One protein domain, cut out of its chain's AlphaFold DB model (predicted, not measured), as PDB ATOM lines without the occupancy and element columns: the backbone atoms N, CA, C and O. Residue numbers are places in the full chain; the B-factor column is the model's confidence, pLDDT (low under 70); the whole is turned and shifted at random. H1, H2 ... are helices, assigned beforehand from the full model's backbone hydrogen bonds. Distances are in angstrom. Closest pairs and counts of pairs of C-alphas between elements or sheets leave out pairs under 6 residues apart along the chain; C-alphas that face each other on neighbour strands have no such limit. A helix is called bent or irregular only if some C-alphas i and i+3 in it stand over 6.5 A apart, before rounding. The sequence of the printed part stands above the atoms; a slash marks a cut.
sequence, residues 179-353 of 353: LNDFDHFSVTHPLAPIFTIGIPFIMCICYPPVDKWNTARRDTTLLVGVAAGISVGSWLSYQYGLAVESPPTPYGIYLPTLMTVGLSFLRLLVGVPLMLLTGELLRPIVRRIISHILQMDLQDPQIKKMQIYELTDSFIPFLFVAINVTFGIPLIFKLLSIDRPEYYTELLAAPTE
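What this domain is: This is residues 179 to 353 of the 353 residues of the protein "SGPP1" of Sepia pharaonis (UniProt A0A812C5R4). Four helices are stacked in the order H2, H3, H6, H4, with H3 and H6 in the core and the long H4 crossing H6 on the side away from H3. H1 packs steeply across one end of H3, and the short H5 sits near the start of H6. The 175 printed residues have six named helices, H1 to H6, and no named strand; the class is all helix. The whole is only just loose, close to compact, with a radius of gyration of the C-alphas of 19.0 A and spans of 55 by 37 by 28 A.

How they stand to each other: H1, residues 179 to 188, touches H3, residues 216 to 239, through 231 to 239 alone, closest at the C-alphas of Val 187 and Trp 235, 4.2 A. H2, residues 192 to 205, forms a helical hairpin with H3 at a shallow tilt of 7 degrees; the C-alphas of Thr 196 and Ala 228 are closest, 5.3 A. H6, residues 307 to 335, makes a bundle, a group of helices packed together, with H2 and H3; the closest C-alphas of H3 and H6, Gly 229 and Leu 319, are 4.3 A apart. H4, residues 258 to 294, touches H6, closest at the C-alphas of Leu 282 and Pro 317, 5.7 A, at 35.3 degrees, only just steep, opposite ways. H5, residues 301 to 304, is close to H6 but not clearly touching, the closest C-alphas being Lys 304 and Glu 310, 6.5 A. Every O i to N i+4 pair is within hydrogen-bond range in H1 and H3, but 9 of 10 in H2, 30 of 33 in H4 and 21 of 25 in H6; H5 is too short for one.

Where its parts are: H1 begins at C-alpha 179 (-61.959, 69.375, 92.996). H3 is 34.5 A long and H4 53.1 A. H6, 40.5 A, ends at C-alpha 335 (-70.358, 48.828, 69.322); it has a kink of 31 degrees near residue 327 and is only just irregular, C-alphas 326 and 329 being 6.7 A apart.

The domain as a whole: The C-alphas farthest apart, Asp 300 and Glu 353, are 58.9 A apart. The printed part has no cut. The link from H3 to H4 is long, and residues 251 to 259, of which 258 and 259 belong to H4, stand free. The pLDDT is under 70 at residues 209 to 213 and 349 to 353.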
ATOM      1  N   LEU A 179     -61.501  70.629  93.588       86.31
ATOM      2  CA  LEU A 179     -61.959  69.375  92.996       86.31
ATOM      3  C   LEU A 179     -62.198  69.508  91.486       86.31
ATOM      4  O   LEU A 179     -61.771  68.639  90.734       86.31
ATOM      5  N   ASN A 180     -62.821  70.607  91.046       84.81
ATOM      6  CA  ASN A 180     -63.092  70.854  89.626       84.81
ATOM      7  C   ASN A 180     -61.802  71.055  88.818       84.81
ATOM      8  O   ASN A 180     -61.676  70.508  87.725       84.81
ATOM      9  N   ASP A 181     -60.834  71.796  89.365       88.62
ATOM     10  CA  ASP A 181     -59.542  72.021  88.707       88.62
ATOM     11  C   ASP A 181     -58.768  70.708  88.553       88.62
ATOM     12  O   ASP A 181     -58.196  70.429  87.497       88.62
ATOM     13  N   PHE A 182     -58.775  69.877  89.601       87.62
ATOM     14  CA  PHE A 182     -58.127  68.571  89.578       87.62
ATOM     15  C   PHE A 182     -58.797  67.614  88.588       87.62
ATOM     16  O   PHE A 182     -58.098  66.935  87.837       87.62
ATOM     17  N   ASP A 183     -60.129  67.574  88.561       87.94
ATOM     18  CA  ASP A 183     -60.900  66.751  87.626       87.94
ATOM     19  C   ASP A 183     -60.623  67.160  86.170       87.94
ATOM     20  O   ASP A 183     -60.207  66.336  85.349       87.94
ATOM     21  N   HIS A 184     -60.700  68.462  85.878       88.44
ATOM     22  CA  HIS A 184     -60.374  69.004  84.563       88.44
ATOM     23  C   HIS A 184     -58.928  68.682  84.157       88.44
ATOM     24  O   HIS A 184     -58.683  68.218  83.041       88.44
ATOM     25  N   PHE A 185     -57.955  68.883  85.051       90.88
ATOM     26  CA  PHE A 185     -56.558  68.524  84.800       90.88
ATOM     27  C   PHE A 185     -56.392  67.025  84.514       90.88
ATOM     28  O   PHE A 185     -55.739  66.662  83.534       90.88
ATOM     29  N   SER A 186     -56.999  66.170  85.344       91.31
ATOM     30  CA  SER A 186     -56.915  64.706  85.266       91.31
ATOM     31  C   SER A 186     -57.418  64.168  83.922       91.31
ATOM     32  O   SER A 186     -56.856  63.209  83.394       91.31
ATOM     33  N   VAL A 187     -58.446  64.791  83.341       90.88
ATOM     34  CA  VAL A 187     -59.048  64.345  82.075       90.88
ATOM     35  C   VAL A 187     -58.383  64.979  80.844       90.88
ATOM     36  O   VAL A 187     -58.172  64.294  79.844       90.88
ATOM     37  N   THR A 188     -58.020  66.264  80.895       90.50
ATOM     38  CA  THR A 188     -57.616  67.021  79.691       90.50
ATOM     39  C   THR A 188     -56.111  67.054  79.438       90.50
ATOM     40  O   THR A 188     -55.672  67.043  78.285       90.50
ATOM     41  N   HIS A 189     -55.289  67.096  80.492       92.19
ATOM     42  CA  HIS A 189     -53.870  67.402  80.343       92.19
ATOM     43  C   HIS A 189     -53.077  66.189  79.808       92.19
ATOM     44  O   HIS A 189     -53.215  65.086  80.336       92.19
ATOM     45  N   PRO A 190     -52.169  66.338  78.820       91.38
ATOM     46  CA  PRO A 190     -51.418  65.205  78.253       91.38
ATOM     47  C   PRO A 190     -50.535  64.459  79.263       91.38
ATOM     48  O   PRO A 190     -50.316  63.258  79.139       91.38
ATOM     49  N   LEU A 191     -50.027  65.170  80.275       93.06
ATOM     50  CA  LEU A 191     -49.214  64.579  81.347       93.06
ATOM     51  C   LEU A 191     -50.052  63.976  82.486       93.06
ATOM     52  O   LEU A 191     -49.467  63.424  83.415       93.06
ATOM     53  N   ALA A 192     -51.386  64.070  82.449       92.88
ATOM     54  CA  ALA A 192     -52.236  63.602  83.542       92.88
ATOM     55  C   ALA A 192     -51.987  62.130  83.924       92.88
ATOM     56  O   ALA A 192     -51.772  61.895  85.112       92.88
ATOM     57  N   PRO A 193     -51.857  61.161  82.987       93.88
ATOM     58  CA  PRO A 193     -51.558  59.769  83.338       93.88
ATOM     59  C   PRO A 193     -50.249  59.584  84.111       93.88
ATOM     60  O   PRO A 193     -50.148  58.699  84.957       93.88
ATOM     61  N   ILE A 194     -49.239  60.423  83.857       93.19
ATOM     62  CA  ILE A 194     -47.968  60.361  84.592       93.19
ATOM     63  C   ILE A 194     -48.204  60.725  86.057       93.19
ATOM     64  O   ILE A 194     -47.687  60.052  86.942       93.19
ATOM     65  N   PHE A 195     -49.017  61.747  86.328       92.69
ATOM     66  CA  PHE A 195     -49.353  62.141  87.694       92.69
ATOM     67  C   PHE A 195     -50.324  61.158  88.353       92.69
ATOM     68  O   PHE A 195     -50.097  60.760  89.494       92.69
ATOM     69  N   THR A 196     -51.367  60.722  87.644       92.31
ATOM     70  CA  THR A 196     -52.427  59.871  88.203       92.31
ATOM     71  C   THR A 196     -52.041  58.401  88.322       92.31
ATOM     72  O   THR A 196     -52.678  57.681  89.079       92.31
ATOM     73  N   ILE A 197     -50.960  57.954  87.677       94.00
ATOM     74  CA  ILE A 197     -50.310  56.666  87.966       94.00
ATOM     75  C   ILE A 197     -49.115  56.872  88.900       94.00
ATOM     76  O   ILE A 197     -48.980  56.165  89.896       94.00
ATOM     77  N   GLY A 198     -48.244  57.834  88.588       91.62
ATOM     78  CA  GLY A 198     -46.957  58.020  89.253       91.62
ATOM     79  C   GLY A 198     -47.084  58.417  90.717       91.62
ATOM     80  O   GLY A 198     -46.461  57.774  91.557       91.62
ATOM     81  N   ILE A 199     -47.914  59.416  91.049       90.81
ATOM     82  CA  ILE A 199     -48.111  59.829  92.449       90.81
ATOM     83  C   ILE A 199     -48.702  58.665  93.264       90.81
ATOM     84  O   ILE A 199     -48.072  58.279  94.247       90.81
ATOM     85  N   PRO A 200     -49.828  58.039  92.861       89.31
ATOM     86  CA  PRO A 200     -50.366  56.854  93.531       89.31
ATOM     87  C   PRO A 200     -49.362  55.714  93.719       89.31
ATOM     88  O   PRO A 200     -49.263  55.146  94.804       89.31
ATOM     89  N   PHE A 201     -48.578  55.403  92.686       88.94
ATOM     90  CA  PHE A 201     -47.576  54.342  92.747       88.94
ATOM     91  C   PHE A 201     -46.438  54.677  93.723       88.94
ATOM     92  O   PHE A 201     -46.063  53.835  94.539       88.94
ATOM     93  N   ILE A 202     -45.936  55.916  93.699       88.38
ATOM     94  CA  ILE A 202     -44.931  56.406  94.654       88.38
ATOM     95  C   ILE A 202     -45.491  56.367  96.078       88.38
ATOM     96  O   ILE A 202     -44.806  55.887  96.974       88.38
ATOM     97  N   MET A 203     -46.743  56.783  96.298       84.62
ATOM     98  CA  MET A 203     -47.384  56.695  97.617       84.62
ATOM     99  C   MET A 203     -47.446  55.253  98.134       84.62
ATOM    100  O   MET A 203     -47.261  55.029  99.327       84.62
ATOM    101  N   CYS A 204     -47.652  54.265  97.261       85.81
ATOM    102  CA  CYS A 204     -47.601  52.858  97.655       85.81
ATOM    103  C   CYS A 204     -46.174  52.355  97.955       85.81
ATOM    104  O   CYS A 204     -46.003  51.492  98.816       85.81
ATOM    105  N   ILE A 205     -45.144  52.879  97.280       84.50
ATOM    106  CA  ILE A 205     -43.735  52.582  97.602       84.50
ATOM    107  C   ILE A 205     -43.349  53.209  98.946       84.50
ATOM    108  O   ILE A 205     -42.723  52.555  99.774       84.50
ATOM    109  N   CYS A 206     -43.759  54.453  99.179       82.94
ATOM    110  CA  CYS A 206     -43.510  55.190 100.414       82.94
ATOM    111  C   CYS A 206     -44.430  54.766 101.571       82.94
ATOM    112  O   CYS A 206     -44.342  55.346 102.652       82.94
ATOM    113  N   TYR A 207     -45.319  53.786 101.365       76.44
ATOM    114  CA  TYR A 207     -46.197  53.285 102.416       76.44
ATOM    115  C   TYR A 207     -45.351  52.739 103.582       76.44
ATOM    116  O   TYR A 207     -44.449  51.929 103.338       76.44
ATOM    117  N   PRO A 208     -45.619  53.149 104.837       72.75
ATOM    118  CA  PRO A 208     -44.768  52.809 105.970       72.75
ATOM    119  C   PRO A 208     -44.690  51.290 106.199       72.75
ATOM    120  O   PRO A 208     -45.693  50.584 106.045       72.75
ATOM    121  N   PRO A 209     -43.521  50.759 106.596       68.00
ATOM    122  CA  PRO A 209     -43.401  49.351 106.937       68.00
ATOM    123  C   PRO A 209     -44.288  49.032 108.147       68.00
ATOM    124  O   PRO A 209     -44.270  49.733 109.159       68.00
ATOM    125  N   VAL A 210     -45.077  47.965 108.034       67.75
ATOM    126  CA  VAL A 210     -45.954  47.488 109.108       67.75
ATOM    127  C   VAL A 210     -45.229  46.455 109.967       67.75
ATOM    128  O   VAL A 210     -44.618  45.524 109.444       67.75
ATOM    129  N   ASP A 211     -45.335  46.588 111.293       63.06
ATOM    130  CA  ASP A 211     -44.674  45.690 112.258       63.06
ATOM    131  C   ASP A 211     -45.204  44.246 112.177       63.06
ATOM    132  O   ASP A 211     -44.506  43.286 112.505       63.06
ATOM    133  N   LYS A 212     -46.464  44.083 111.755       67.06
ATOM    134  CA  LYS A 212     -47.121  42.791 111.539       67.06
ATOM    135  C   LYS A 212     -47.739  42.765 110.153       67.06
ATOM    136  O   LYS A 212     -48.435  43.702 109.767       67.06
ATOM    137  N   TRP A 213     -47.525  41.669 109.433       69.25
ATOM    138  CA  TRP A 213     -48.164  41.463 108.139       69.25
ATOM    139  C   TRP A 213     -49.691  41.414 108.301       69.25
ATOM    140  O   TRP A 213     -50.210  40.686 109.149       69.25
ATOM    141  N   ASN A 214     -50.398  42.200 107.493       73.88
ATOM    142  CA  ASN A 214     -51.854  42.243 107.402       73.88
ATOM    143  C   ASN A 214     -52.263  42.491 105.938       73.88
ATOM    144  O   ASN A 214     -51.410  42.756 105.090       73.88
ATOM    145  N   THR A 215     -53.559  42.412 105.622       75.31
ATOM    146  CA  THR A 215     -54.033  42.643 104.243       75.31
ATOM    147  C   THR A 215     -54.300  44.110 103.912       75.31
ATOM    148  O   THR A 215     -54.510  44.433 102.747       75.31
ATOM    149  N   ALA A 216     -54.219  45.016 104.891       75.50
ATOM    150  CA  ALA A 216     -54.588  46.422 104.727       75.50
ATOM    151  C   ALA A 216     -53.761  47.143 103.655       75.50
ATOM    152  O   ALA A 216     -54.293  47.942 102.881       75.50
ATOM    153  N   ARG A 217     -52.456  46.856 103.590       80.94
ATOM    154  CA  ARG A 217     -51.557  47.433 102.583       80.94
ATOM    155  C   ARG A 217     -51.945  46.987 101.175       80.94
ATOM    156  O   ARG A 217     -52.050  47.821 100.272       80.94
ATOM    157  N   ARG A 218     -52.207  45.691 101.003       82.50
ATOM    158  CA  ARG A 218     -52.687  45.110  99.748       82.50
ATOM    159  C   ARG A 218     -53.996  45.754  99.303       82.50
ATOM    160  O   ARG A 218     -54.104  46.179  98.155       82.50
ATOM    161  N   ASP A 219     -54.956  45.861 100.217       83.00
ATOM    162  CA  ASP A 219     -56.285  46.412  99.948       83.00
ATOM    163  C   ASP A 219     -56.202  47.906  99.587       83.00
ATOM    164  O   ASP A 219     -56.831  48.359  98.628       83.00
ATOM    165  N   THR A 220     -55.344  48.662 100.281       85.31
ATOM    166  CA  THR A 220     -55.065  50.073  99.968       85.31
ATOM    167  C   THR A 220     -54.431  50.215  98.587       85.31
ATOM    168  O   THR A 220     -54.876  51.026  97.780       85.31
ATOM    169  N   THR A 221     -53.425  49.397  98.280       89.06
ATOM    170  CA  THR A 221     -52.741  49.411  96.981       89.06
ATOM    171  C   THR A 221     -53.697  49.108  95.831       89.06
ATOM    172  O   THR A 221     -53.655  49.767  94.794       89.06
ATOM    173  N   LEU A 222     -54.574  48.121  96.019       91.25
ATOM    174  CA  LEU A 222     -55.615  47.775  95.060       91.25
ATOM    175  C   LEU A 222     -56.527  48.977  94.802       91.25
ATOM    176  O   LEU A 222     -56.725  49.346  93.646       91.25
ATOM    177  N   LEU A 223     -57.053  49.605  95.859       90.19
ATOM    178  CA  LEU A 223     -57.959  50.751  95.743       90.19
ATOM    179  C   LEU A 223     -57.304  51.924  95.006       90.19
ATOM    180  O   LEU A 223     -57.906  52.529  94.121       90.19
ATOM    181  N   VAL A 224     -56.053  52.214  95.355       91.38
ATOM    182  CA  VAL A 224     -55.249  53.274  94.745       91.38
ATOM    183  C   VAL A 224     -54.977  52.972  93.261       91.38
ATOM    184  O   VAL A 224     -55.114  53.862  92.422       91.38
ATOM    185  N   GLY A 225     -54.697  51.713  92.909       93.62
ATOM    186  CA  GLY A 225     -54.573  51.267  91.518       93.62
ATOM    187  C   GLY A 225     -55.879  51.392  90.724       93.62
ATOM    188  O   GLY A 225     -55.863  51.848  89.582       93.62
ATOM    189  N   VAL A 226     -57.025  51.064  91.330       95.50
ATOM    190  CA  VAL A 226     -58.349  51.261  90.710       95.50
ATOM    191  C   VAL A 226     -58.615  52.744  90.448       95.50
ATOM    192  O   VAL A 226     -59.027  53.095  89.345       95.50
ATOM    193  N   ALA A 227     -58.347  53.621  91.419       93.50
ATOM    194  CA  ALA A 227     -58.539  55.064  91.264       93.50
ATOM    195  C   ALA A 227     -57.666  55.643  90.135       93.50
ATOM    196  O   ALA A 227     -58.169  56.376  89.279       93.50
ATOM    197  N   ALA A 228     -56.390  55.248  90.081       95.50
ATOM    198  CA  ALA A 228     -55.490  55.595  88.984       95.50
ATOM    199  C   ALA A 228     -56.044  55.123  87.629       95.50
ATOM    200  O   ALA A 228     -56.044  55.870  86.653       95.50
ATOM    201  N   GLY A 229     -56.577  53.901  87.567       96.50
ATOM    202  CA  GLY A 229     -57.092  53.328  86.326       96.50
ATOM    203  C   GLY A 229     -58.378  53.993  85.842       96.50
ATOM    204  O   GLY A 229     -58.533  54.197  84.640       96.50
ATOM    205  N   ILE A 230     -59.264  54.394  86.760       95.44
ATOM    206  CA  ILE A 230     -60.464  55.189  86.446       95.44
ATOM    207  C   ILE A 230     -60.065  56.541  85.848       95.44
ATOM    208  O   ILE A 230     -60.611  56.943  84.818       95.44
ATOM    209  N   SER A 231     -59.092  57.224  86.459       94.50
ATOM    210  CA  SER A 231     -58.572  58.499  85.950       94.50
ATOM    211  C   SER A 231     -57.985  58.339  84.544       94.50
ATOM    212  O   SER A 231     -58.374  59.061  83.628       94.50
ATOM    213  N   VAL A 232     -57.128  57.337  84.330       96.19
ATOM    214  CA  VAL A 232     -56.503  57.078  83.022       96.19
ATOM    215  C   VAL A 232     -57.533  56.686  81.962       96.19
ATOM    216  O   VAL A 232     -57.430  57.139  80.825       96.19
ATOM    217  N   GLY A 233     -58.538  55.873  82.290       95.25
ATOM    218  CA  GLY A 233     -59.591  55.523  81.333       95.25
ATOM    219  C   GLY A 233     -60.500  56.703  80.975       95.25
ATOM    220  O   GLY A 233     -60.906  56.842  79.818       95.25
ATOM    221  N   SER A 234     -60.741  57.611  81.923       93.25
ATOM    222  CA  SER A 234     -61.450  58.873  81.666       93.25
ATOM    223  C   SER A 234     -60.627  59.795  80.757       93.25
ATOM    224  O   SER A 234     -61.141  60.310  79.766       93.25
ATOM    225  N   TRP A 235     -59.320  59.910  81.020       94.94
ATOM    226  CA  TRP A 235     -58.371  60.618  80.156       94.94
ATOM    227  C   TRP A 235     -58.332  60.030  78.740       94.94
ATOM    228  O   TRP A 235     -58.451  60.769  77.767       94.94
ATOM    229  N   LEU A 236     -58.251  58.701  78.593       95.12
ATOM    230  CA  LEU A 236     -58.305  58.040  77.283       95.12
ATOM    231  C   LEU A 236     -59.604  58.381  76.548       95.12
ATOM    232  O   LEU A 236     -59.569  58.723  75.369       95.12
ATOM    233  N   SER A 237     -60.742  58.351  77.241       93.12
ATOM    234  CA  SER A 237     -62.034  58.712  76.648       93.12
ATOM    235  C   SER A 237     -62.030  60.138  76.085       93.12
ATOM    236  O   SER A 237     -62.539  60.368  74.985       93.12
ATOM    237  N   TYR A 238     -61.397  61.083  76.783       91.69
ATOM    238  CA  TYR A 238     -61.216  62.449  76.294       91.69
ATOM    239  C   TYR A 238     -60.247  62.530  75.104       91.69
ATOM    240  O   TYR A 238     -60.602  63.093  74.071       91.69
ATOM    241  N   GLN A 239     -59.059  61.917  75.191       91.25
ATOM    242  CA  GLN A 239     -58.042  61.979  74.125       91.25
ATOM    243  C   GLN A 239     -58.493  61.322  72.812       91.25
ATOM    244  O   GLN A 239     -58.107  61.761  71.732       91.25
ATOM    245  N   TYR A 240     -59.337  60.289  72.885       91.56
ATOM    246  CA  TYR A 240     -59.955  59.667  71.709       91.56
ATOM    247  C   TYR A 240     -61.146  60.466  71.147       91.56
ATOM    248  O   TYR A 240     -61.804  60.003  70.214       91.56
ATOM    249  N   GLY A 241     -61.438  61.651  71.696       88.69
ATOM    250  CA  GLY A 241     -62.520  62.523  71.241       88.69
ATOM    251  C   GLY A 241     -63.914  61.958  71.513       88.69
ATOM    252  O   GLY A 241     -64.850  62.263  70.779       88.69
ATOM    253  N   LEU A 242     -64.057  61.087  72.521       87.69
ATOM    254  CA  LEU A 242     -65.357  60.530  72.897       87.69
ATOM    255  C   LEU A 242     -66.120  61.461  73.837       87.69
ATOM    256  O   LEU A 242     -67.345  61.436  73.812       87.69
ATOM    257  N   ALA A 243     -65.409  62.250  74.650       84.12
ATOM    258  CA  ALA A 243     -66.003  63.215  75.569       84.12
ATOM    259  C   ALA A 243     -66.789  64.293  74.806       84.12
ATOM    260  O   ALA A 243     -66.295  64.867  73.836       84.12
ATOM    261  N   VAL A 244     -68.008  64.564  75.265       79.44
ATOM    262  CA  VAL A 244     -68.914  65.565  74.684       79.44
ATOM    263  C   VAL A 244     -69.155  66.650  75.726       79.44
ATOM    264  O   VAL A 244     -69.198  66.352  76.919       79.44
ATOM    265  N   GLU A 245     -69.309  67.900  75.288       73.75
ATOM    266  CA  GLU A 245     -69.660  69.000  76.187       73.75
ATOM    267  C   GLU A 245     -70.935  68.675  76.974       73.75
ATOM    268  O   GLU A 245     -71.945  68.223  76.425       73.75
ATOM    269  N   SER A 246     -70.864  68.890  78.285       73.25
ATOM    270  CA  SER A 246     -72.010  68.731  79.165       73.25
ATOM    271  C   SER A 246     -73.097  69.756  78.824       73.25
ATOM    272  O   SER A 246     -72.775  70.921  78.587       73.25
ATOM    273  N   PRO A 247     -74.387  69.373  78.857       74.12
ATOM    274  CA  PRO A 247     -75.463  70.348  78.777       74.12
ATOM    275  C   PRO A 247     -75.402  71.348  79.950       74.12
ATOM    276  O   PRO A 247     -74.802  71.052  80.987       74.12
ATOM    277  N   PRO A 248     -76.034  72.529  79.822       77.69
ATOM    278  CA  PRO A 248     -76.067  73.507  80.902       77.69
ATOM    279  C   PRO A 248     -76.752  72.924  82.144       77.69
ATOM    280  O   PRO A 248     -77.816  72.309  82.062       77.69
ATOM    281  N   THR A 249     -76.119  73.119  83.298       78.12
ATOM    282  CA  THR A 249     -76.618  72.701  84.613       78.12
ATOM    283  C   THR A 249     -77.519  73.783  85.218       78.12
ATOM    284  O   THR A 249     -77.248  74.965  84.992       78.12
ATOM    285  N   PRO A 250     -78.524  73.436  86.044       83.81
ATOM    286  CA  PRO A 250     -78.805  72.107  86.595       83.81
ATOM    287  C   PRO A 250     -79.716  71.228  85.715       83.81
ATOM    288  O   PRO A 250     -80.596  71.709  85.010       83.81
ATOM    289  N   TYR A 251     -79.525  69.909  85.789       84.12
ATOM    290  CA  TYR A 251     -80.335  68.907  85.097       84.12
ATOM    291  C   TYR A 251     -81.583  68.527  85.901       84.12
ATOM    292  O   TYR A 251     -81.511  68.286  87.110       84.12
ATOM    293  N   GLY A 252     -82.717  68.369  85.218       84.31
ATOM    294  CA  GLY A 252     -83.918  67.781  85.813       84.31
ATOM    295  C   GLY A 252     -83.742  66.286  86.109       84.31
ATOM    296  O   GLY A 252     -83.141  65.550  85.325       84.31
ATOM    297  N   ILE A 253     -84.289  65.815  87.232       83.50
ATOM    298  CA  ILE A 253     -84.322  64.384  87.569       83.50
ATOM    299  C   ILE A 253     -85.605  63.764  87.008       83.50
ATOM    300  O   ILE A 253     -86.711  64.119  87.418       83.50
ATOM    301  N   TYR A 254     -85.454  62.795  86.106       85.25
ATOM    302  CA  TYR A 254     -86.568  62.079  85.482       85.25
ATOM    303  C   TYR A 254     -86.618  60.619  85.933       85.25
ATOM    304  O   TYR A 254     -85.587  59.987  86.172       85.25
ATOM    305  N   LEU A 255     -87.827  60.061  86.025       88.25
ATOM    306  CA  LEU A 255     -88.002  58.646  86.341       88.25
ATOM    307  C   LEU A 255     -87.496  57.789  85.163       88.25
ATOM    308  O   LEU A 255     -87.893  58.045  84.021       88.25
ATOM    309  N   PRO A 256     -86.646  56.773  85.402       89.56
ATOM    310  CA  PRO A 256     -86.120  55.951  84.323       89.56
ATOM    311  C   PRO A 256     -87.238  55.136  83.669       89.56
ATOM    312  O   PRO A 256     -88.102  54.570  84.339       89.56
ATOM    313  N   THR A 257     -87.197  55.037  82.341       93.50
ATOM    314  CA  THR A 257     -88.123  54.176  81.597       93.50
ATOM    315  C   THR A 257     -87.784  52.697  81.812       93.50
ATOM    316  O   THR A 257     -86.637  52.348  82.103       93.50
ATOM    317  N   LEU A 258     -88.754  51.799  81.597       94.50
ATOM    318  CA  LEU A 258     -88.517  50.350  81.669       94.50
ATOM    319  C   LEU A 258     -87.407  49.896  80.706       94.50
ATOM    320  O   LEU A 258     -86.618  49.016  81.042       94.50
ATOM    321  N   MET A 259     -87.308  50.535  79.538       93.75
ATOM    322  CA  MET A 259     -86.233  50.294  78.577       93.75
ATOM    323  C   MET A 259     -84.869  50.690  79.153       93.75
ATOM    324  O   MET A 259     -83.929  49.904  79.081       93.75
ATOM    325  N   THR A 260     -84.760  51.871  79.772       91.31
ATOM    326  CA  THR A 260     -83.527  52.328  80.432       91.31
ATOM    327  C   THR A 260     -83.093  51.346  81.518       91.31
ATOM    328  O   THR A 260     -81.923  50.971  81.570       91.31
ATOM    329  N   VAL A 261     -84.037  50.877  82.340       93.94
ATOM    330  CA  VAL A 261     -83.778  49.870  83.380       93.94
ATOM    331  C   VAL A 261     -83.310  48.549  82.761       93.94
ATOM    332  O   VAL A 261     -82.283  48.015  83.177       93.94
ATOM    333  N   GLY A 262     -84.006  48.048  81.737       95.31
ATOM    334  CA  GLY A 262     -83.637  46.816  81.034       95.31
ATOM    335  C   GLY A 262     -82.242  46.879  80.407       95.31
ATOM    336  O   GLY A 262     -81.451  45.950  80.564       95.31
ATOM    337  N   LEU A 263     -81.893  48.003  79.775       94.81
ATOM    338  CA  LEU A 263     -80.552  48.227  79.231       94.81
ATOM    339  C   LEU A 263     -79.488  48.308  80.333       94.81
ATOM    340  O   LEU A 263     -78.383  47.810  80.141       94.81
ATOM    341  N   SER A 264     -79.793  48.883  81.499       93.88
ATOM    342  CA  SER A 264     -78.867  48.882  82.641       93.88
ATOM    343  C   SER A 264     -78.591  47.469  83.160       93.88
ATOM    344  O   SER A 264     -77.434  47.134  83.413       93.88
ATOM    345  N   PHE A 265     -79.612  46.609  83.240       95.62
ATOM    346  CA  PHE A 265     -79.414  45.190  83.554       95.62
ATOM    347  C   PHE A 265     -78.575  44.480  82.490       95.62
ATOM    348  O   PHE A 265     -77.666  43.730  82.836       95.62
ATOM    349  N   LEU A 266     -78.827  44.743  81.207       95.81
ATOM    350  CA  LEU A 266     -78.045  44.157  80.120       95.81
ATOM    351  C   LEU A 266     -76.569  44.582  80.181       95.81
ATOM    352  O   LEU A 266     -75.683  43.738  80.064       95.81
ATOM    353  N   ARG A 267     -76.290  45.866  80.442       95.62
ATOM    354  CA  ARG A 267     -74.925  46.371  80.664       95.62
ATOM    355  C   ARG A 267     -74.258  45.698  81.858       95.62
ATOM    356  O   ARG A 267     -73.082  45.377  81.770       95.62
ATOM    357  N   LEU A 268     -74.982  45.444  82.949       95.31
ATOM    358  CA  LEU A 268     -74.437  44.709  84.093       95.31
ATOM    359  C   LEU A 268     -74.093  43.259  83.713       95.31
ATOM    360  O   LEU A 268     -72.989  42.797  84.000       95.31
ATOM    361  N   LEU A 269     -75.008  42.568  83.023       96.12
ATOM    362  CA  LEU A 269     -74.832  41.179  82.586       96.12
ATOM    363  C   LEU A 269     -73.667  41.001  81.611       96.12
ATOM    364  O   LEU A 269     -73.012  39.966  81.648       96.12
ATOM    365  N   VAL A 270     -73.399  41.985  80.751       95.94
ATOM    366  CA  VAL A 270     -72.277  41.943  79.797       95.94
ATOM    367  C   VAL A 270     -70.990  42.497  80.418       95.94
ATOM    368  O   VAL A 270     -69.917  41.922  80.250       95.94
ATOM    369  N   GLY A 271     -71.081  43.598  81.161       95.94
ATOM    370  CA  GLY A 271     -69.935  44.316  81.717       95.94
ATOM    371  C   GLY A 271     -69.220  43.560  82.834       95.94
ATOM    372  O   GLY A 271     -67.991  43.519  82.840       95.94
ATOM    373  N   VAL A 272     -69.952  42.915  83.751       95.69
ATOM    374  CA  VAL A 272     -69.332  42.174  84.865       95.69
ATOM    375  C   VAL A 272     -68.461  41.014  84.361       95.69
ATOM    376  O   VAL A 272     -67.301  40.946  84.769       95.69
ATOM    377  N   PRO A 273     -68.919  40.143  83.437       96.69
ATOM    378  CA  PRO A 273     -68.057  39.116  82.856       96.69
ATOM    379  C   PRO A 273     -66.817  39.672  82.151       96.69
ATOM    380  O   PRO A 273     -65.737  39.112  82.320       96.69
ATOM    381  N   LEU A 274     -66.933  40.774  81.401       96.12
ATOM    382  CA  LEU A 274     -65.788  41.402  80.724       96.12
ATOM    383  C   LEU A 274     -64.758  41.957  81.720       96.12
ATOM    384  O   LEU A 274     -63.551  41.779  81.534       96.12
ATOM    385  N   MET A 275     -65.230  42.576  82.805       95.44
ATOM    386  CA  MET A 275     -64.382  43.042  83.902       95.44
ATOM    387  C   MET A 275     -63.637  41.871  84.562       95.44
ATOM    388  O   MET A 275     -62.420  41.935  84.743       95.44
ATOM    389  N   LEU A 276     -64.352  40.790  84.898       95.12
ATOM    390  CA  LEU A 276     -63.764  39.600  85.520       95.12
ATOM    391  C   LEU A 276     -62.748  38.928  84.591       95.12
ATOM    392  O   LEU A 276     -61.636  38.626  85.021       95.12
ATOM    393  N   LEU A 277     -63.091  38.772  83.310       95.38
ATOM    394  CA  LEU A 277     -62.205  38.212  82.291       95.38
ATOM    395  C   LEU A 277     -60.901  39.007  82.184       95.38
ATOM    396  O   LEU A 277     -59.823  38.422  82.140       95.38
ATOM    397  N   THR A 278     -60.984  40.338  82.193       93.94
ATOM    398  CA  THR A 278     -59.800  41.205  82.169       93.94
ATOM    399  C   THR A 278     -58.884  40.923  83.363       93.94
ATOM    400  O   THR A 278     -57.673  40.772  83.191       93.94
ATOM    401  N   GLY A 279     -59.450  40.767  84.563       90.38
ATOM    402  CA  GLY A 279     -58.697  40.404  85.764       90.38
ATOM    403  C   GLY A 279     -58.037  39.025  85.667       90.38
ATOM    404  O   GLY A 279     -56.839  38.902  85.930       90.38
ATOM    405  N   GLU A 280     -58.788  38.004  85.257       92.19
ATOM    406  CA  GLU A 280     -58.291  36.625  85.136       92.19
ATOM    407  C   GLU A 280     -57.194  36.475  84.075       92.19
ATOM    408  O   GLU A 280     -56.262  35.692  84.254       92.19
ATOM    409  N   LEU A 281     -57.244  37.261  82.996       93.25
ATOM    410  CA  LEU A 281     -56.200  37.265  81.971       93.25
ATOM    411  C   LEU A 281     -54.953  38.045  82.406       93.25
ATOM    412  O   LEU A 281     -53.832  37.605  82.150       93.25
ATOM    413  N   LEU A 282     -55.112  39.187  83.080       91.62
ATOM    414  CA  LEU A 282     -53.984  40.055  83.435       91.62
ATOM    415  C   LEU A 282     -53.146  39.536  84.599       91.62
ATOM    416  O   LEU A 282     -51.920  39.622  84.540       91.62
ATOM    417  N   ARG A 283     -53.768  38.986  85.648       89.38
ATOM    418  CA  ARG A 283     -53.047  38.466  86.826       89.38
ATOM    419  C   ARG A 283     -51.917  37.484  86.462       89.38
ATOM    420  O   ARG A 283     -50.790  37.712  86.906       89.38
ATOM    421  N   PRO A 284     -52.132  36.422  85.658       90.31
ATOM    422  CA  PRO A 284     -51.058  35.493  85.308       90.31
ATOM    423  C   PRO A 284     -49.985  36.137  84.424       90.31
ATOM    424  O   PRO A 284     -48.812  35.793  84.560       90.31
ATOM    425  N   ILE A 285     -50.354  37.077  83.546       91.00
ATOM    426  CA  ILE A 285     -49.400  37.806  82.700       91.00
ATOM    427  C   ILE A 285     -48.473  38.652  83.573       91.00
ATOM    428  O   ILE A 285     -47.254  38.520  83.480       91.00
ATOM    429  N   VAL A 286     -49.047  39.457  84.468       88.88
ATOM    430  CA  VAL A 286     -48.299  40.307  85.403       88.88
ATOM    431  C   VAL A 286     -47.371  39.458  86.269       88.88
ATOM    432  O   VAL A 286     -46.182  39.751  86.353       88.88
ATOM    433  N   ARG A 287     -47.857  38.342  86.823       87.69
ATOM    434  CA  ARG A 287     -47.022  37.416  87.609       87.69
ATOM    435  C   ARG A 287     -45.863  36.838  86.805       87.69
ATOM    436  O   ARG A 287     -44.740  36.818  87.294       87.69
ATOM    437  N   ARG A 288     -46.092  36.403  85.562       88.19
ATOM    438  CA  ARG A 288     -45.011  35.896  84.697       88.19
ATOM    439  C   ARG A 288     -43.959  36.967  84.416       88.19
ATOM    440  O   ARG A 288     -42.772  36.671  84.501       88.19
ATOM    441  N   ILE A 289     -44.385  38.197  84.132       87.75
ATOM    442  CA  ILE A 289     -43.481  39.331  83.899       87.75
ATOM    443  C   ILE A 289     -42.660  39.625  85.158       87.75
ATOM    444  O   ILE A 289     -41.438  39.695  85.079       87.75
ATOM    445  N   ILE A 290     -43.304  39.722  86.323       84.88
ATOM    446  CA  ILE A 290     -42.624  39.973  87.603       84.88
ATOM    447  C   ILE A 290     -41.623  38.859  87.917       84.88
ATOM    448  O   ILE A 290     -40.487  39.151  88.272       84.88
ATOM    449  N   SER A 291     -42.016  37.590  87.760       84.31
ATOM    450  CA  SER A 291     -41.121  36.448  87.988       84.31
ATOM    451  C   SER A 291     -39.894  36.508  87.082       84.31
ATOM    452  O   SER A 291     -38.783  36.244  87.534       84.31
ATOM    453  N   HIS A 292     -40.080  36.911  85.821       86.38
ATOM    454  CA  HIS A 292     -38.986  37.039  84.867       86.38
ATOM    455  C   HIS A 292     -38.052  38.212  85.197       86.38
ATOM    456  O   HIS A 292     -36.836  38.050  85.146       86.38
ATOM    457  N   ILE A 293     -38.605  39.368  85.578       85.19
ATOM    458  CA  ILE A 293     -37.833  40.566  85.942       85.19
ATOM    459  C   ILE A 293     -37.060  40.347  87.246       85.19
ATOM    460  O   ILE A 293     -35.876  40.661  87.317       85.19
ATOM    461  N   LEU A 294     -37.714  39.798  88.273       78.75
ATOM    462  CA  LEU A 294     -37.118  39.608  89.598       78.75
ATOM    463  C   LEU A 294     -36.299  38.316  89.716       78.75
ATOM    464  O   LEU A 294     -35.595  38.147  90.706       78.75
ATOM    465  N   GLN A 295     -36.378  37.406  88.737       79.75
ATOM    466  CA  GLN A 295     -35.731  36.084  88.763       79.75
ATOM    467  C   GLN A 295     -36.028  35.302  90.057       79.75
ATOM    468  O   GLN A 295     -35.157  34.660  90.646       79.75
ATOM    469  N   MET A 296     -37.272  35.389  90.533       77.06
ATOM    470  CA  MET A 296     -37.711  34.858  91.824       77.06
ATOM    471  C   MET A 296     -38.854  33.856  91.648       77.06
ATOM    472  O   MET A 296     -39.730  34.040  90.795       77.06
ATOM    473  N   ASP A 297     -38.842  32.803  92.471       75.94
ATOM    474  CA  ASP A 297     -39.921  31.818  92.520       75.94
ATOM    475  C   ASP A 297     -41.117  32.390  93.285       75.94
ATOM    476  O   ASP A 297     -41.105  32.525  94.507       75.94
ATOM    477  N   LEU A 298     -42.172  32.728  92.549       73.44
ATOM    478  CA  LEU A 298     -43.382  33.327  93.107       73.44
ATOM    479  C   LEU A 298     -44.203  32.361  93.971       73.44
ATOM    480  O   LEU A 298     -45.205  32.787  94.547       73.44
ATOM    481  N   GLN A 299     -43.829  31.081  94.048       73.44
ATOM    482  CA  GLN A 299     -44.469  30.132  94.955       73.44
ATOM    483  C   GLN A 299     -43.962  30.243  96.394       73.44
ATOM    484  O   GLN A 299     -44.698  29.862  97.304       73.44
ATOM    485  N   ASP A 300     -42.793  30.849  96.614       76.31
ATOM    486  CA  ASP A 300     -42.230  31.074  97.946       76.31
ATOM    487  C   ASP A 300     -43.114  32.038  98.776       76.31
ATOM    488  O   ASP A 300     -43.330  33.197  98.381       76.31
ATOM    489  N   PRO A 301     -43.619  31.609  99.950       74.94
ATOM    490  CA  PRO A 301     -44.404  32.451 100.849       74.94
ATOM    491  C   PRO A 301     -43.684  33.728 101.302       74.94
ATOM    492  O   PRO A 301     -44.343  34.736 101.562       74.94
ATOM    493  N   GLN A 302     -42.350  33.719 101.391       73.25
ATOM    494  CA  GLN A 302     -41.563  34.893 101.787       73.25
ATOM    495  C   GLN A 302     -41.572  35.963 100.693       73.25
ATOM    496  O   GLN A 302     -41.698  37.153 100.982       73.25
ATOM    497  N   ILE A 303     -41.538  35.543  99.424       74.06
ATOM    498  CA  ILE A 303     -41.599  36.446  98.269       74.06
ATOM    499  C   ILE A 303     -42.981  37.095  98.175       74.06
ATOM    500  O   ILE A 303     -43.086  38.295  97.922       74.06
ATOM    501  N   LYS A 304     -44.046  36.342  98.479       71.38
ATOM    502  CA  LYS A 304     -45.423  36.868  98.519       71.38
ATOM    503  C   LYS A 304     -45.629  37.969  99.565       71.38
ATOM    504  O   LYS A 304     -46.545  38.773  99.408       71.38
ATOM    505  N   LYS A 305     -44.789  38.018 100.607       71.19
ATOM    506  CA  LYS A 305     -44.818  39.043 101.666       71.19
ATOM    507  C   LYS A 305     -43.951  40.268 101.351       71.19
ATOM    508  O   LYS A 305     -44.063  41.283 102.044       71.19
ATOM    509  N   MET A 306     -43.105  40.203 100.318       76.44
ATOM    510  CA  MET A 306     -42.284  41.339  99.907       76.44
ATOM    511  C   MET A 306     -43.164  42.486  99.417       76.44
ATOM    512  O   MET A 306     -44.054  42.296  98.588       76.44
ATOM    513  N   GLN A 307     -42.860  43.696  99.887       76.62
ATOM    514  CA  GLN A 307     -43.626  44.898  99.558       76.62
ATOM    515  C   GLN A 307     -43.737  45.115  98.047       76.62
ATOM    516  O   GLN A 307     -44.824  45.382  97.548       76.62
ATOM    517  N   ILE A 308     -42.636  44.947  97.313       79.44
ATOM    518  CA  ILE A 308     -42.619  45.162  95.864       79.44
ATOM    519  C   ILE A 308     -43.496  44.158  95.106       79.44
ATOM    520  O   ILE A 308     -44.144  44.521  94.123       79.44
ATOM    521  N   TYR A 309     -43.572  42.910  95.577       81.94
ATOM    522  CA  TYR A 309     -44.435  41.899  94.976       81.94
ATOM    523  C   TYR A 309     -45.907  42.191  95.268       81.94
ATOM    524  O   TYR A 309     -46.714  42.224  94.344       81.94
ATOM    525  N   GLU A 310     -46.252  42.457  96.532       79.62
ATOM    526  CA  GLU A 310     -47.623  42.778  96.942       79.62
ATOM    527  C   GLU A 310     -48.148  44.026  96.221       79.62
ATOM    528  O   GLU A 310     -49.291  44.037  95.750       79.62
ATOM    529  N   LEU A 311     -47.271  45.027  96.069       83.69
ATOM    530  CA  LEU A 311     -47.522  46.240  95.309       83.69
ATOM    531  C   LEU A 311     -47.843  45.913  93.852       83.69
ATOM    532  O   LEU A 311     -48.893  46.286  93.339       83.69
ATOM    533  N   THR A 312     -46.960  45.180  93.183       85.00
ATOM    534  CA  THR A 312     -47.071  44.966  91.739       85.00
ATOM    535  C   THR A 312     -48.194  43.977  91.378       85.00
ATOM    536  O   THR A 312     -48.911  44.209  90.405       85.00
ATOM    537  N   ASP A 313     -48.420  42.925  92.182       85.81
ATOM    538  CA  ASP A 313     -49.515  41.942  92.011       85.81
ATOM    539  C   ASP A 313     -50.905  42.556  92.263       85.81
ATOM    540  O   ASP A 313     -51.908  42.034  91.773       85.81
ATOM    541  N   SER A 314     -50.982  43.666  93.008       87.44
ATOM    542  CA  SER A 314     -52.254  44.316  93.362       87.44
ATOM    543  C   SER A 314     -52.499  45.623  92.615       87.44
ATOM    544  O   SER A 314     -53.634  45.913  92.266       87.44
ATOM    545  N   PHE A 315     -51.474  46.415  92.320       91.81
ATOM    546  CA  PHE A 315     -51.651  47.696  91.637       91.81
ATOM    547  C   PHE A 315     -51.897  47.499  90.140       91.81
ATOM    548  O   PHE A 315     -52.899  47.971  89.606       91.81
ATOM    549  N   ILE A 316     -51.012  46.764  89.451       92.25
ATOM    550  CA  ILE A 316     -51.020  46.694  87.982       92.25
ATOM    551  C   ILE A 316     -52.282  46.013  87.434       92.25
ATOM    552  O   ILE A 316     -52.934  46.607  86.575       92.25
ATOM    553  N   PRO A 317     -52.690  44.808  87.888       93.06
ATOM    554  CA  PRO A 317     -53.872  44.164  87.318       93.06
ATOM    555  C   PRO A 317     -55.133  45.011  87.502       93.06
ATOM    556  O   PRO A 317     -55.946  45.114  86.588       93.06
ATOM    557  N   PHE A 318     -55.282  45.650  88.664       94.06
ATOM    558  CA  PHE A 318     -56.466  46.440  88.980       94.06
ATOM    559  C   PHE A 318     -56.474  47.814  88.301       94.06
ATOM    560  O   PHE A 318     -57.551  48.267  87.918       94.06
ATOM    561  N   LEU A 319     -55.304  48.413  88.044       95.62
ATOM    562  CA  LEU A 319     -55.160  49.572  87.158       95.62
ATOM    563  C   LEU A 319     -55.775  49.276  85.784       95.62
ATOM    564  O   LEU A 319     -56.641  50.006  85.309       95.62
ATOM    565  N   PHE A 320     -55.371  48.172  85.157       95.81
ATOM    566  CA  PHE A 320     -55.858  47.806  83.827       95.81
ATOM    567  C   PHE A 320     -57.317  47.340  83.817       95.81
ATOM    568  O   PHE A 320     -58.037  47.652  82.869       95.81
ATOM    569  N   VAL A 321     -57.780  46.636  84.857       96.38
ATOM    570  CA  VAL A 321     -59.211  46.322  85.014       96.38
ATOM    571  C   VAL A 321     -60.028  47.614  85.075       96.38
ATOM    572  O   VAL A 321     -61.021  47.734  84.366       96.38
ATOM    573  N   ALA A 322     -59.592  48.606  85.853       97.06
ATOM    574  CA  ALA A 322     -60.275  49.890  85.961       97.06
ATOM    575  C   ALA A 322     -60.244  50.695  84.648       97.06
ATOM    576  O   ALA A 322     -61.283  51.225  84.252       97.06
ATOM    577  N   ILE A 323     -59.116  50.711  83.922       96.81
ATOM    578  CA  ILE A 323     -59.035  51.289  82.565       96.81
ATOM    579  C   ILE A 323     -60.023  50.589  81.628       96.81
ATOM    580  O   ILE A 323     -60.741  51.233  80.868       96.81
ATOM    581  N   ASN A 324     -60.102  49.258  81.678       96.56
ATOM    582  CA  ASN A 324     -61.032  48.510  80.842       96.56
ATOM    583  C   ASN A 324     -62.491  48.850  81.177       96.56
ATOM    584  O   ASN A 324     -63.267  49.096  80.263       96.56
ATOM    585  N   VAL A 325     -62.851  48.943  82.457       95.69
ATOM    586  CA  VAL A 325     -64.208  49.311  82.893       95.69
ATOM    587  C   VAL A 325     -64.593  50.731  82.473       95.69
ATOM    588  O   VAL A 325     -65.752  50.966  82.142       95.69
ATOM    589  N   THR A 326     -63.645  51.668  82.461       94.00
ATOM    590  CA  THR A 326     -63.911  53.090  82.179       94.00
ATOM    591  C   THR A 326     -63.691  53.507  80.727       94.00
ATOM    592  O   THR A 326     -64.197  54.538  80.314       94.00
ATOM    593  N   PHE A 327     -62.985  52.716  79.921       95.31
ATOM    594  CA  PHE A 327     -62.746  53.028  78.508       95.31
ATOM    595  C   PHE A 327     -63.141  51.871  77.586       95.31
ATOM    596  O   PHE A 327     -63.937  52.035  76.663       95.31
ATOM    597  N   GLY A 328     -62.633  50.665  77.855       95.00
ATOM    598  CA  GLY A 328     -62.831  49.500  76.985       95.00
ATOM    599  C   GLY A 328     -64.281  49.005  76.915       95.00
ATOM    600  O   GLY A 328     -64.829  48.838  75.828       95.00
ATOM    601  N   ILE A 329     -64.921  48.775  78.061       95.75
ATOM    602  CA  ILE A 329     -66.298  48.273  78.146       95.75
ATOM    603  C   ILE A 329     -67.306  49.285  77.569       95.75
ATOM    604  O   ILE A 329     -68.146  48.863  76.772       95.75
ATOM    605  N   PRO A 330     -67.231  50.599  77.865       94.50
ATOM    606  CA  PRO A 330     -68.080  51.599  77.214       94.50
ATOM    607  C   PRO A 330     -67.969  51.604  75.683       94.50
ATOM    608  O   PRO A 330     -68.981  51.751  74.996       94.50
ATOM    609  N   LEU A 331     -66.772  51.381  75.126       93.75
ATOM    610  CA  LEU A 331     -66.587  51.223  73.678       93.75
ATOM    611  C   LEU A 331     -67.277  49.967  73.134       93.75
ATOM    612  O   LEU A 331     -67.918  50.024  72.083       93.75
ATOM    613  N   ILE A 332     -67.201  48.846  73.857       94.75
ATOM    614  CA  ILE A 332     -67.922  47.615  73.503       94.75
ATOM    615  C   ILE A 332     -69.435  47.851  73.554       94.75
ATOM    616  O   ILE A 332     -70.151  47.436  72.646       94.75
ATOM    617  N   PHE A 333     -69.939  48.558  74.566       95.56
ATOM    618  CA  PHE A 333     -71.358  48.901  74.656       95.56
ATOM    619  C   PHE A 333     -71.816  49.777  73.491       95.56
ATOM    620  O   PHE A 333     -72.886  49.521  72.942       95.56
ATOM    621  N   LYS A 334     -70.985  50.734  73.065       92.12
ATOM    622  CA  LYS A 334     -71.249  51.560  71.880       92.12
ATOM    623  C   LYS A 334     -71.292  50.714  70.607       92.12
ATOM    624  O   LYS A 334     -72.199  50.873  69.797       92.12
ATOM    625  N   LEU A 335     -70.368  49.762  70.455       93.56
ATOM    626  CA  LEU A 335     -70.358  48.828  69.322       93.56
ATOM    627  C   LEU A 335     -71.613  47.938  69.291       93.56
ATOM    628  O   LEU A 335     -72.145  47.651  68.222       93.56
ATOM    629  N   LEU A 336     -72.101  47.527  70.461       94.31
ATOM    630  CA  LEU A 336     -73.307  46.714  70.620       94.31
ATOM    631  C   LEU A 336     -74.610  47.536  70.615       94.31
ATOM    632  O   LEU A 336     -75.681  46.948  70.745       94.31
ATOM    633  N   SER A 337     -74.544  48.866  70.461       93.44
ATOM    634  CA  SER A 337     -75.700  49.782  70.535       93.44
ATOM    635  C   SER A 337     -76.499  49.665  71.842       93.44
ATOM    636  O   SER A 337     -77.721  49.808  71.868       93.44
ATOM    637  N   ILE A 338     -75.796  49.378  72.938       94.19
ATOM    638  CA  ILE A 338     -76.342  49.339  74.297       94.19
ATOM    639  C   ILE A 338     -75.662  50.380  75.185       94.19
ATOM    640  O   ILE A 338     -75.729  50.266  76.401       94.19
ATOM    641  N   ASP A 339     -74.968  51.375  74.638       91.50
ATOM    642  CA  ASP A 339     -74.320  52.431  75.415       91.50
ATOM    643  C   ASP A 339     -75.331  53.350  76.108       91.50
ATOM    644  O   ASP A 339     -76.524  53.361  75.800       91.50
ATOM    645  N   ARG A 340     -74.867  54.052  77.144       89.19
ATOM    646  CA  ARG A 340     -75.646  55.091  77.817       89.19
ATOM    647  C   ARG A 340     -75.308  56.426  77.137       89.19
ATOM    648  O   ARG A 340     -74.139  56.806  77.207       89.19
ATOM    649  N   PRO A 341     -76.281  57.141  76.549       80.44
ATOM    650  CA  PRO A 341     -76.017  58.374  75.805       80.44
ATOM    651  C   PRO A 341     -75.279  59.437  76.626       80.44
ATOM    652  O   PRO A 341     -74.383  60.104  76.117       80.44
ATOM    653  N   GLU A 342     -75.603  59.554  77.914       83.31
ATOM    654  CA  GLU A 342     -75.037  60.585  78.791       83.31
ATOM    655  C   GLU A 342     -73.632  60.236  79.310       83.31
ATOM    656  O   GLU A 342     -72.965  61.091  79.886       83.31
ATOM    657  N   TYR A 343     -73.147  59.006  79.097       85.69
ATOM    658  CA  TYR A 343     -71.881  58.536  79.678       85.69
ATOM    659  C   TYR A 343     -70.706  59.466  79.360       85.69
ATOM    660  O   TYR A 343     -69.940  59.835  80.245       85.69
ATOM    661  N   TYR A 344     -70.591  59.893  78.102       85.94
ATOM    662  CA  TYR A 344     -69.485  60.745  77.674       85.94
ATOM    663  C   TYR A 344     -69.698  62.237  77.956       85.94
ATOM    664  O   TYR A 344     -68.742  63.006  77.880       85.94
ATOM    665  N   THR A 345     -70.925  62.645  78.293       81.25
ATOM    666  CA  THR A 345     -71.239  64.029  78.691       81.25
ATOM    667  C   THR A 345     -70.908  64.307  80.155       81.25
ATOM    668  O   THR A 345     -70.792  65.462  80.548       81.25
ATOM    669  N   GLU A 346     -70.749  63.258  80.965       78.31
ATOM    670  CA  GLU A 346     -70.421  63.345  82.395       78.31
ATOM    671  C   GLU A 346     -68.903  63.426  82.657       78.31
ATOM    672  O   GLU A 346     -68.497  63.649  83.793       78.31
ATOM    673  N   LEU A 347     -68.065  63.253  81.623       77.44
ATOM    674  CA  LEU A 347     -66.596  63.222  81.725       77.44
ATOM    675  C   LEU A 347     -65.946  64.594  81.925       77.44
ATOM    676  O   LEU A 347     -64.801  64.661  82.360       77.44
ATOM    677  N   LEU A 348     -66.627  65.668  81.539       72.50
ATOM    678  CA  LEU A 348     -66.126  67.029  81.672       72.50
ATOM    679  C   LEU A 348     -67.047  67.806  82.601       72.50
ATOM    680  O   LEU A 348     -68.263  67.614  82.621       72.50
ATOM    681  N   ALA A 349     -66.472  68.709  83.387       64.06
ATOM    682  CA  ALA A 349     -67.287  69.690  84.068       64.06
ATOM    683  C   ALA A 349     -67.881  70.674  83.056       64.06
ATOM    684  O   ALA A 349     -67.208  71.067  82.103       64.06
ATOM    685  N   ALA A 350     -69.141  71.067  83.267       56.59
ATOM    686  CA  ALA A 350     -69.714  72.167  82.505       56.59
ATOM    687  C   ALA A 350     -68.858  73.414  82.790       56.59
ATOM    688  O   ALA A 350     -68.506  73.630  83.958       56.59
ATOM    689  N   PRO A 351     -68.481  74.199  81.768       49.91
ATOM    690  CA  PRO A 351     -67.736  75.426  81.991       49.91
ATOM    691  C   PRO A 351     -68.540  76.323  82.936       49.91
ATOM    692  O   PRO A 351     -69.735  76.537  82.742       49.91
ATOM    693  N   THR A 352     -67.893  76.797  83.997       48.56
ATOM    694  CA  THR A 352     -68.463  77.828  84.863       48.56
ATOM    695  C   THR A 352     -68.495  79.129  84.065       48.56
ATOM    696  O   THR A 352     -67.425  79.622  83.705       48.56
ATOM    697  N   GLU A 353     -69.690  79.637  83.751       34.41
ATOM    698  CA  GLU A 353     -69.869  81.003  83.230       34.41
ATOM    699  C   GLU A 353     -69.388  82.068  84.222       34.41
ATOM    700  O   GLU A 353     -69.597  81.887  85.448       34.41
TER     701      GLU A 353